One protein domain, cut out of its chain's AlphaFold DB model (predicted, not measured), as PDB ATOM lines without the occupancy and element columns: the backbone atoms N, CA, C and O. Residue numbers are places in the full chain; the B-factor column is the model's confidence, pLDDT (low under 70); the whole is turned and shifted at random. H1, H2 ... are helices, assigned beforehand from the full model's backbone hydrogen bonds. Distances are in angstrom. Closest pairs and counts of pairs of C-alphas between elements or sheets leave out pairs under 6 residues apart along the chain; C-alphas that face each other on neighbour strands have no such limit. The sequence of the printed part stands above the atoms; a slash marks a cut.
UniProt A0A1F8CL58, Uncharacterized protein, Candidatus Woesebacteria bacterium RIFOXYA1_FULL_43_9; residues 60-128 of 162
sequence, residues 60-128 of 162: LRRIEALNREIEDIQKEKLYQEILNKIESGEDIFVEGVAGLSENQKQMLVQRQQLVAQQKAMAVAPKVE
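Overview. This is residues 60 to 128 of the 162 residues of an uncharacterized protein of Candidatus Woesebacteria bacterium RIFOXYA1_FULL_43_9 (UniProt A0A1F8CL58). Two long helices, H1 and H2, run side by side in the same direction but are shifted along each other, making a long rod. A loop, residues 89 to 101, folds back from the end of H1 to the beginning of H2, while residues 60 to 70 of H1 and residues 120 to 128 stick out at opposite ends. The printed part has 69 residues with two named helices, H1 then H2, and no named strand; its class is all helix. It is only just extended, close to loose, with a radius of gyration of the C-alphas of 16.9 A and spans of 69 by 18 by 14 A.

Along the chain. H1, the longest helix, is residues 60 to 88 and measures 42.1 A from C-alpha 60 at (61.852, -17.811, 3.888) to C-alpha 88. H2 is residues 102 to 123, 31.4 A long, ending with C-alpha 123 at (43.081, 21.682, 39.499).

Arrangement. H1 touches H2 with residues 79 to 87 alone; the closest C-alphas are those of Ile 86 and Gln 112, 5.8 A apart. They run the same way at a shallow tilt of 15 degrees. In H1 and H2 every O i to N i+4 pair is within hydrogen-bond range.

Size, cuts and confidence. The C-alphas farthest apart, those of Leu 60 and Glu 128, are 68.8 A apart. The link from H1 to H2 is long, 13 residues. The printed part has no cut. Confidence is low, with pLDDT under 70, at residues 123 to 128.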
ATOM      1  N   LEU A  60      63.180 -18.431   3.922       87.38
ATOM      2  CA  LEU A  60      61.852 -17.811   3.888       87.38
ATOM      3  C   LEU A  60      61.161 -17.856   5.255       87.38
ATOM      4  O   LEU A  60      60.667 -16.831   5.716       87.38
ATOM      5  N   ARG A  61      61.180 -19.006   5.945       88.25
ATOM      6  CA  ARG A  61      60.630 -19.116   7.313       88.25
ATOM      7  C   ARG A  61      61.367 -18.214   8.295       88.25
ATOM      8  O   ARG A  61      60.750 -17.624   9.177       88.25
ATOM      9  N   ARG A  62      62.688 -18.107   8.150       93.56
ATOM     10  CA  ARG A  62      63.508 -17.222   8.977       93.56
ATOM     11  C   ARG A  62      63.180 -15.756   8.715       93.56
ATOM     12  O   ARG A  62      63.029 -15.003   9.669       93.56
ATOM     13  N   ILE A  63      63.056 -15.359   7.451       91.25
ATOM     14  CA  ILE A  63      62.669 -14.002   7.061       91.25
ATOM     15  C   ILE A  63      61.275 -13.681   7.606       91.25
ATOM     16  O   ILE A  63      61.083 -12.623   8.194       91.25
ATOM     17  N   GLU A  64      60.321 -14.606   7.495       93.56
ATOM     18  CA  GLU A  64      58.980 -14.437   8.055       93.56
ATOM     19  C   GLU A  64      59.009 -14.274   9.583       93.56
ATOM     20  O   GLU A  64      58.353 -13.382  10.117       93.56
ATOM     21  N   ALA A  65      59.798 -15.086  10.292       95.44
ATOM     22  CA  ALA A  65      59.958 -14.967  11.739       95.44
ATOM     23  C   ALA A  65      60.555 -13.610  12.147       95.44
ATOM     24  O   ALA A  65      60.045 -12.972  13.066       95.44
ATOM     25  N   LEU A  66      61.584 -13.143  11.432       96.69
ATOM     26  CA  LEU A  66      62.182 -11.826  11.662       96.69
ATOM     27  C   LEU A  66      61.191 -10.694  11.372       96.69
ATOM     28  O   LEU A  66      61.137  -9.725  12.121       96.69
ATOM     29  N   ASN A  67      60.371 -10.820  10.327       95.50
ATOM     30  CA  ASN A  67      59.336  -9.830  10.025       95.50
ATOM     31  C   ASN A  67      58.295  -9.743  11.150       95.50
ATOM     32  O   ASN A  67      57.931  -8.640  11.551       95.50
ATOM     33  N   ARG A  68      57.877 -10.882  11.717       94.88
ATOM     34  CA  ARG A  68      56.976 -10.907  12.883       94.88
ATOM     35  C   ARG A  68      57.609 -10.243  14.107       94.88
ATOM     36  O   ARG A  68      56.959  -9.437  14.762       94.88
ATOM     37  N   GLU A  69      58.882 -10.526  14.377       94.12
ATOM     38  CA  GLU A  69      59.618  -9.882  15.472       94.12
ATOM     39  C   GLU A  69      59.695  -8.357  15.281       94.12
ATOM     40  O   GLU A  69      59.454  -7.596  16.218       94.12
ATOM     41  N   ILE A  70      59.961  -7.892  14.055       95.75
ATOM     42  CA  ILE A  70      59.971  -6.462  13.727       95.75
ATOM     43  C   ILE A  70      58.597  -5.830  13.977       95.75
ATOM     44  O   ILE A  70      58.527  -4.752  14.572       95.75
ATOM     45  N   GLU A  71      57.513  -6.477  13.547       95.44
ATOM     46  CA  GLU A  71      56.152  -5.991  13.790       95.44
ATOM     47  C   GLU A  71      55.844  -5.884  15.286       95.44
ATOM     48  O   GLU A  71      55.288  -4.878  15.729       95.44
ATOM     49  N   ASP A  72      56.224  -6.883  16.078       94.31
ATOM     50  CA  ASP A  72      55.969  -6.883  17.518       94.31
ATOM     51  C   ASP A  72      56.753  -5.774  18.234       94.31
ATOM     52  O   ASP A  72      56.177  -5.034  19.036       94.31
ATOM     53  N   ILE A  73      58.018  -5.557  17.855       95.19
ATOM     54  CA  ILE A  73      58.826  -4.430  18.352       95.19
ATOM     55  C   ILE A  73      58.172  -3.087  17.999       95.19
ATOM     56  O   ILE A  73      58.171  -2.158  18.810       95.19
ATOM     57  N   GLN A  74      57.629  -2.943  16.787       95.25
ATOM     58  CA  GLN A  74      56.954  -1.708  16.376       95.25
ATOM     59  C   GLN A  74      55.686  -1.455  17.199       95.25
ATOM     60  O   GLN A  74      55.481  -0.331  17.663       95.25
ATOM     61  N   LYS A  75      54.866  -2.489  17.425       94.38
ATOM     62  CA  LYS A  75      53.656  -2.393  18.259       94.38
ATOM     63  C   LYS A  75      53.997  -2.013  19.697       94.38
ATOM     64  O   LYS A  75      53.337  -1.146  20.268       94.38
ATOM     65  N   GLU A  76      55.036  -2.618  20.269       94.44
ATOM     66  CA  GLU A  76      55.497  -2.294  21.620       94.44
ATOM     67  C   GLU A  76      55.977  -0.842  21.718       94.44
ATOM     68  O   GLU A  76      55.567  -0.115  22.624       94.44
ATOM     69  N   LYS A  77      56.786  -0.375  20.760       96.25
ATOM     70  CA  LYS A  77      57.243   1.024  20.727       96.25
ATOM     71  C   LYS A  77      56.086   2.009  20.642       96.25
ATOM     72  O   LYS A  77      56.071   2.991  21.378       96.25
ATOM     73  N   LEU A  78      55.117   1.730  19.776       95.12
ATOM     74  CA  LEU A  78      53.927   2.555  19.610       95.12
ATOM     75  C   LEU A  78      53.106   2.599  20.911       95.12
ATOM     76  O   LEU A  78      52.683   3.675  21.338       95.12
ATOM     77  N   TYR A  79      52.936   1.458  21.586       95.06
ATOM     78  CA  TYR A  79      52.283   1.392  22.895       95.06
ATOM     79  C   TYR A  79      52.988   2.277  23.935       95.06
ATOM     80  O   TYR A  79      52.338   3.089  24.598       95.06
ATOM     81  N   GLN A  80      54.315   2.166  24.040       95.88
ATOM     82  CA  GLN A  80      55.121   2.966  24.967       95.88
ATOM     83  C   GLN A  80      55.069   4.462  24.638       95.88
ATOM     84  O   GLN A  80      54.977   5.296  25.536       95.88
ATOM     85  N   GLU A  81      55.090   4.829  23.356       95.31
ATOM     86  CA  GLU A  81      54.983   6.227  22.936       95.31
ATOM     87  C   GLU A  81      53.650   6.847  23.374       95.31
ATOM     88  O   GLU A  81      53.629   7.962  23.899       95.31
ATOM     89  N   ILE A  82      52.544   6.118  23.214       94.75
ATOM     90  CA  ILE A  82      51.225   6.587  23.656       94.75
ATOM     91  C   ILE A  82      51.161   6.682  25.176       94.75
ATOM     92  O   ILE A  82      50.648   7.676  25.684       94.75
ATOM     93  N   LEU A  83      51.706   5.703  25.905       94.50
ATOM     94  CA  LEU A  83      51.804   5.794  27.364       94.50
ATOM     95  C   LEU A  83      52.533   7.065  27.796       94.50
ATOM     96  O   LEU A  83      52.004   7.817  28.609       94.50
ATOM     97  N   ASN A  84      53.694   7.345  27.206       95.19
ATOM     98  CA  ASN A  84      54.486   8.527  27.541       95.19
ATOM     99  C   ASN A  84      53.722   9.830  27.272       95.19
ATOM    100  O   ASN A  84      53.775  10.756  28.080       95.19
ATOM    101  N   LYS A  85      52.978   9.903  26.163       93.88
ATOM    102  CA  LYS A  85      52.141  11.068  25.840       93.88
ATOM    103  C   LYS A  85      50.919  11.193  26.766       93.88
ATOM    104  O   LYS A  85      50.537  12.295  27.146       93.88
ATOM    105  N   ILE A  86      50.332  10.078  27.205       92.75
ATOM    106  CA  ILE A  86      49.281  10.091  28.238       92.75
ATOM    107  C   ILE A  86      49.852  10.568  29.579       92.75
ATOM    108  O   ILE A  86      49.170  11.269  30.324       92.75
ATOM    109  N   GLU A  87      51.096  10.220  29.905       91.69
ATOM    110  CA  GLU A  87      51.749  10.638  31.151       91.69
ATOM    111  C   GLU A  87      52.201  12.100  31.136       91.69
ATOM    112  O   GLU A  87      52.040  12.792  32.144       91.69
ATOM    113  N   SER A  88      52.671  12.617  29.993       91.81
ATOM    114  CA  SER A  88      52.798  14.071  29.791       91.81
ATOM    115  C   SER A  88      51.422  14.755  29.834       91.81
ATOM    116  O   SER A  88      51.281  15.931  30.190       91.81
ATOM    117  N   GLY A  89      50.380  13.970  29.562       84.56
ATOM    118  CA  GLY A  89      48.984  14.325  29.665       84.56
ATOM    119  C   GLY A  89      48.505  15.166  28.494       84.56
ATOM    120  O   GLY A  89      47.668  16.054  28.690       84.56
ATOM    121  N   GLU A  90      49.056  14.868  27.320       87.19
ATOM    122  CA  GLU A  90      48.430  15.123  26.030       87.19
ATOM    123  C   GLU A  90      47.173  14.258  25.887       87.19
ATOM    124  O   GLU A  90      47.123  13.118  26.357       87.19
ATOM    125  N   ASP A  91      46.148  14.809  25.240       82.50
ATOM    126  CA  ASP A  91      44.912  14.084  24.970       82.50
ATOM    127  C   ASP A  91      45.015  13.399  23.605       82.50
ATOM    128  O   ASP A  91      45.187  14.057  22.576       82.50
ATOM    129  N   ILE A  92      44.974  12.066  23.596       87.06
ATOM    130  CA  ILE A  92      45.233  11.249  22.406       87.06
ATOM    131  C   ILE A  92      44.024  10.373  22.134       87.06
ATOM    132  O   ILE A  92      43.454   9.765  23.041       87.06
ATOM    133  N   PHE A  93      43.672  10.243  20.858       87.50
ATOM    134  CA  PHE A  93      42.624   9.334  20.422       87.50
ATOM    135  C   PHE A  93      43.158   7.898  20.293       87.50
ATOM    136  O   PHE A  93      43.675   7.502  19.250       87.50
ATOM    137  N   VAL A  94      43.038   7.116  21.370       87.75
ATOM    138  CA  VAL A  94      43.561   5.737  21.467       87.75
ATOM    139  C   VAL A  94      42.827   4.750  20.543       87.75
ATOM    140  O   VAL A  94      43.439   3.824  20.009       87.75
ATOM    141  N   GLU A  95      41.522   4.928  20.321       83.94
ATOM    142  CA  GLU A  95      40.695   3.960  19.580       83.94
ATOM    143  C   GLU A  95      41.099   3.837  18.103       83.94
ATOM    144  O   GLU A  95      41.141   2.727  17.559       83.94
ATOM    145  N   GLY A  96      41.485   4.956  17.482       85.44
ATOM    146  CA  GLY A  96      41.873   5.038  16.071       85.44
ATOM    147  C   GLY A  96      43.281   4.537  15.757       85.44
ATOM    148  O   GLY A  96      43.666   4.504  14.590       85.44
ATOM    149  N   VAL A  97      44.064   4.143  16.764       87.38
ATOM    150  CA  VAL A  97      45.440   3.706  16.532       87.38
ATOM    151  C   VAL A  97      45.457   2.273  15.999       87.38
ATOM    152  O   VAL A  97      45.002   1.329  16.654       87.38
ATOM    153  N   ALA A  98      45.964   2.110  14.778       87.06
ATOM    154  CA  ALA A  98      46.154   0.810  14.146       87.06
ATOM    155  C   ALA A  98      47.354   0.062  14.762       87.06
ATOM    156  O   ALA A  98      48.306   0.677  15.234       87.06
ATOM    157  N   GLY A  99      47.310  -1.273  14.759       85.25
ATOM    158  CA  GLY A  99      48.417  -2.131  15.210       85.25
ATOM    159  C   GLY A  99      48.412  -2.505  16.698       85.25
ATOM    160  O   GLY A  99      49.060  -3.478  17.070       85.25
ATOM    161  N   LEU A 100      47.646  -1.808  17.539       91.44
ATOM    162  CA  LEU A 100      47.461  -2.174  18.948       91.44
ATOM    163  C   LEU A 100      46.370  -3.230  19.133       91.44
ATOM    164  O   LEU A 100      45.302  -3.145  18.521       91.44
ATOM    165  N   SER A 101      46.612  -4.168  20.050       92.50
ATOM    166  CA  SER A 101      45.591  -5.107  20.524       92.50
ATOM    167  C   SER A 101      44.484  -4.376  21.291       92.50
ATOM    168  O   SER A 101      44.745  -3.382  21.972       92.50
ATOM    169  N   GLU A 102      43.252  -4.885  21.242       92.50
ATOM    170  CA  GLU A 102      42.113  -4.331  21.990       92.50
ATOM    171  C   GLU A 102      42.407  -4.219  23.489       92.50
ATOM    172  O   GLU A 102      42.133  -3.187  24.098       92.50
ATOM    173  N   ASN A 103      43.069  -5.226  24.065       93.50
ATOM    174  CA  ASN A 103      43.470  -5.213  25.473       93.50
ATOM    175  C   ASN A 103      44.436  -4.057  25.775       93.50
ATOM    176  O   ASN A 103      44.300  -3.373  26.787       93.50
ATOM    177  N   GLN A 104      45.400  -3.802  24.885       93.44
ATOM    178  CA  GLN A 104      46.344  -2.693  25.042       93.44
ATOM    179  C   GLN A 104      45.626  -1.346  24.942       93.44
ATOM    180  O   GLN A 104      45.887  -0.460  25.755       93.44
ATOM    181  N   LYS A 105      44.687  -1.203  23.997       94.44
ATOM    182  CA  LYS A 105      43.854   0.001  23.871       94.44
ATOM    183  C   LYS A 105      43.049   0.257  25.144       94.44
ATOM    184  O   LYS A 105      43.074   1.372  25.655       94.44
ATOM    185  N   GLN A 106      42.406  -0.770  25.699       94.44
ATOM    186  CA  GLN A 106      41.655  -0.653  26.954       94.44
ATOM    187  C   GLN A 106      42.548  -0.202  28.116       94.44
ATOM    188  O   GLN A 106      42.165   0.702  28.861       94.44
ATOM    189  N   MET A 107      43.758  -0.761  28.241       94.44
ATOM    190  CA  MET A 107      44.705  -0.322  29.273       94.44
ATOM    191  C   MET A 107      45.121   1.146  29.100       94.44
ATOM    192  O   MET A 107      45.205   1.875  30.088       94.44
ATOM    193  N   LEU A 108      45.356   1.599  27.864       94.88
ATOM    194  CA  LEU A 108      45.694   2.999  27.575       94.88
ATOM    195  C   LEU A 108      44.541   3.942  27.928       94.88
ATOM    196  O   LEU A 108      44.766   4.949  28.596       94.88
ATOM    197  N   VAL A 109      43.306   3.588  27.561       94.69
ATOM    198  CA  VAL A 109      42.104   4.362  27.915       94.69
ATOM    199  C   VAL A 109      41.945   4.454  29.433       94.69
ATOM    200  O   VAL A 109      41.730   5.540  29.973       94.69
ATOM    201  N   GLN A 110      42.112   3.340  30.149       94.44
ATOM    202  CA  GLN A 110      42.063   3.334  31.612       94.44
ATOM    203  C   GLN A 110      43.149   4.239  32.211       94.44
ATOM    204  O   GLN A 110      42.878   5.017  33.130       94.44
ATOM    205  N   ARG A 111      44.377   4.184  31.678       93.06
ATOM    206  CA  ARG A 111      45.484   5.042  32.119       93.06
ATOM    207  C   ARG A 111      45.188   6.523  31.874       93.06
ATOM    208  O   ARG A 111      45.399   7.327  32.781       93.06
ATOM    209  N   GLN A 112      44.654   6.870  30.707       93.50
ATOM    210  CA  GLN A 112      44.258   8.234  30.347       93.50
ATOM    211  C   GLN A 112      43.197   8.784  31.303       93.50
ATOM    212  O   GLN A 112      43.347   9.893  31.815       93.50
ATOM    213  N   GLN A 113      42.179   7.986  31.634       91.75
ATOM    214  CA  GLN A 113      41.153   8.370  32.608       91.75
ATOM    215  C   GLN A 113      41.739   8.625  34.001       91.75
ATOM    216  O   GLN A 113      41.366   9.601  34.653       91.75
ATOM    217  N   LEU A 114      42.681   7.792  34.455       92.06
ATOM    218  CA  LEU A 114      43.351   7.990  35.744       92.06
ATOM    219  C   LEU A 114      44.167   9.286  35.772       92.06
ATOM    220  O   LEU A 114      44.081  10.038  36.744       92.06
ATOM    221  N   VAL A 115      44.930   9.574  34.716       91.56
ATOM    222  CA  VAL A 115      45.697  10.827  34.618       91.56
ATOM    223  C   VAL A 115      44.757  12.036  34.571       91.56
ATOM    224  O   VAL A 115      44.992  13.021  35.273       91.56
ATOM    225  N   ALA A 116      43.656  11.955  33.821       89.12
ATOM    226  CA  ALA A 116      42.647  13.010  33.772       89.12
ATOM    227  C   ALA A 116      42.018  13.271  35.154       89.12
ATOM    228  O   ALA A 116      41.887  14.428  35.556       89.12
ATOM    229  N   GLN A 117      41.699  12.221  35.919       90.00
ATOM    230  CA  GLN A 117      41.200  12.351  37.293       90.00
ATOM    231  C   GLN A 117      42.233  12.996  38.222       90.00
ATOM    232  O   GLN A 117      41.885  13.897  38.983       90.00
ATOM    233  N   GLN A 118      43.506  12.598  38.140       87.81
ATOM    234  CA  GLN A 118      44.570  13.208  38.944       87.81
ATOM    235  C   GLN A 118      44.742  14.696  38.627       87.81
ATOM    236  O   GLN A 118      44.818  15.516  39.543       87.81
ATOM    237  N   LYS A 119      44.733  15.061  37.340       86.38
ATOM    238  CA  LYS A 119      44.757  16.465  36.909       86.38
ATOM    239  C   LYS A 119      43.534  17.226  37.422       86.38
ATOM    240  O   LYS A 119      43.687  18.318  37.960       86.38
ATOM    241  N   ALA A 120      42.339  16.645  37.330       84.06
ATOM    242  CA  ALA A 120      41.117  17.259  37.841       84.06
ATOM    243  C   ALA A 120      41.150  17.455  39.365       84.06
ATOM    244  O   ALA A 120      40.713  18.493  39.844       84.06
ATOM    245  N   MET A 121      41.712  16.515  40.132       82.19
ATOM    246  CA  MET A 121      41.892  16.668  41.584       82.19
ATOM    247  C   MET A 121      42.958  17.708  41.946       82.19
ATOM    248  O   MET A 121      42.821  18.380  42.964       82.19
ATOM    249  N   ALA A 122      44.004  17.857  41.128       76.88
ATOM    250  CA  ALA A 122      45.033  18.879  41.325       76.88
ATOM    251  C   ALA A 122      44.542  20.296  40.968       76.88
ATOM    252  O   ALA A 122      44.978  21.267  41.583       76.88
ATOM    253  N   VAL A 123      43.649  20.410  39.980       66.00
ATOM    254  CA  VAL A 123      43.081  21.682  39.499       66.00
ATOM    255  C   VAL A 123      41.758  22.026  40.185       66.00
ATOM    256  O   VAL A 123      41.337  23.183  40.139       66.00
ATOM    257  N   ALA A 124      41.109  21.062  40.853       59.84
ATOM    258  CA  ALA A 124      39.957  21.338  41.696       59.84
ATOM    259  C   ALA A 124      40.340  22.498  42.619       59.84
ATOM    260  O   ALA A 124      41.367  22.401  43.305       59.84
ATOM    261  N   PRO A 125      39.577  23.611  42.609       56.28
ATOM    262  CA  PRO A 125      39.881  24.715  43.486       56.28
ATOM    263  C   PRO A 125      39.967  24.101  44.870       56.28
ATOM    264  O   PRO A 125      39.060  23.375  45.288       56.28
ATOM    265  N   LYS A 126      41.090  24.346  45.550       56.72
ATOM    266  CA  LYS A 126      41.152  24.254  46.997       56.72
ATOM    267  C   LYS A 126      39.952  25.082  47.432       56.72
ATOM    268  O   LYS A 126      40.007  26.308  47.432       56.72
ATOM    269  N   VAL A 127      38.822  24.426  47.686       54.94
ATOM    270  CA  VAL A 127      37.780  24.989  48.509       54.94
ATOM    271  C   VAL A 127      38.537  25.090  49.811       54.94
ATOM    272  O   VAL A 127      38.672  24.110  50.545       54.94
ATOM    273  N   GLU A 128      39.188  26.237  50.011       52.44
ATOM    274  CA  GLU A 128      39.462  26.738  51.330       52.44
ATOM    275  C   GLU A 128      38.105  26.598  51.992       52.44
ATOM    276  O   GLU A 128      37.175  27.367  51.740       52.44
TER     277      GLU A 128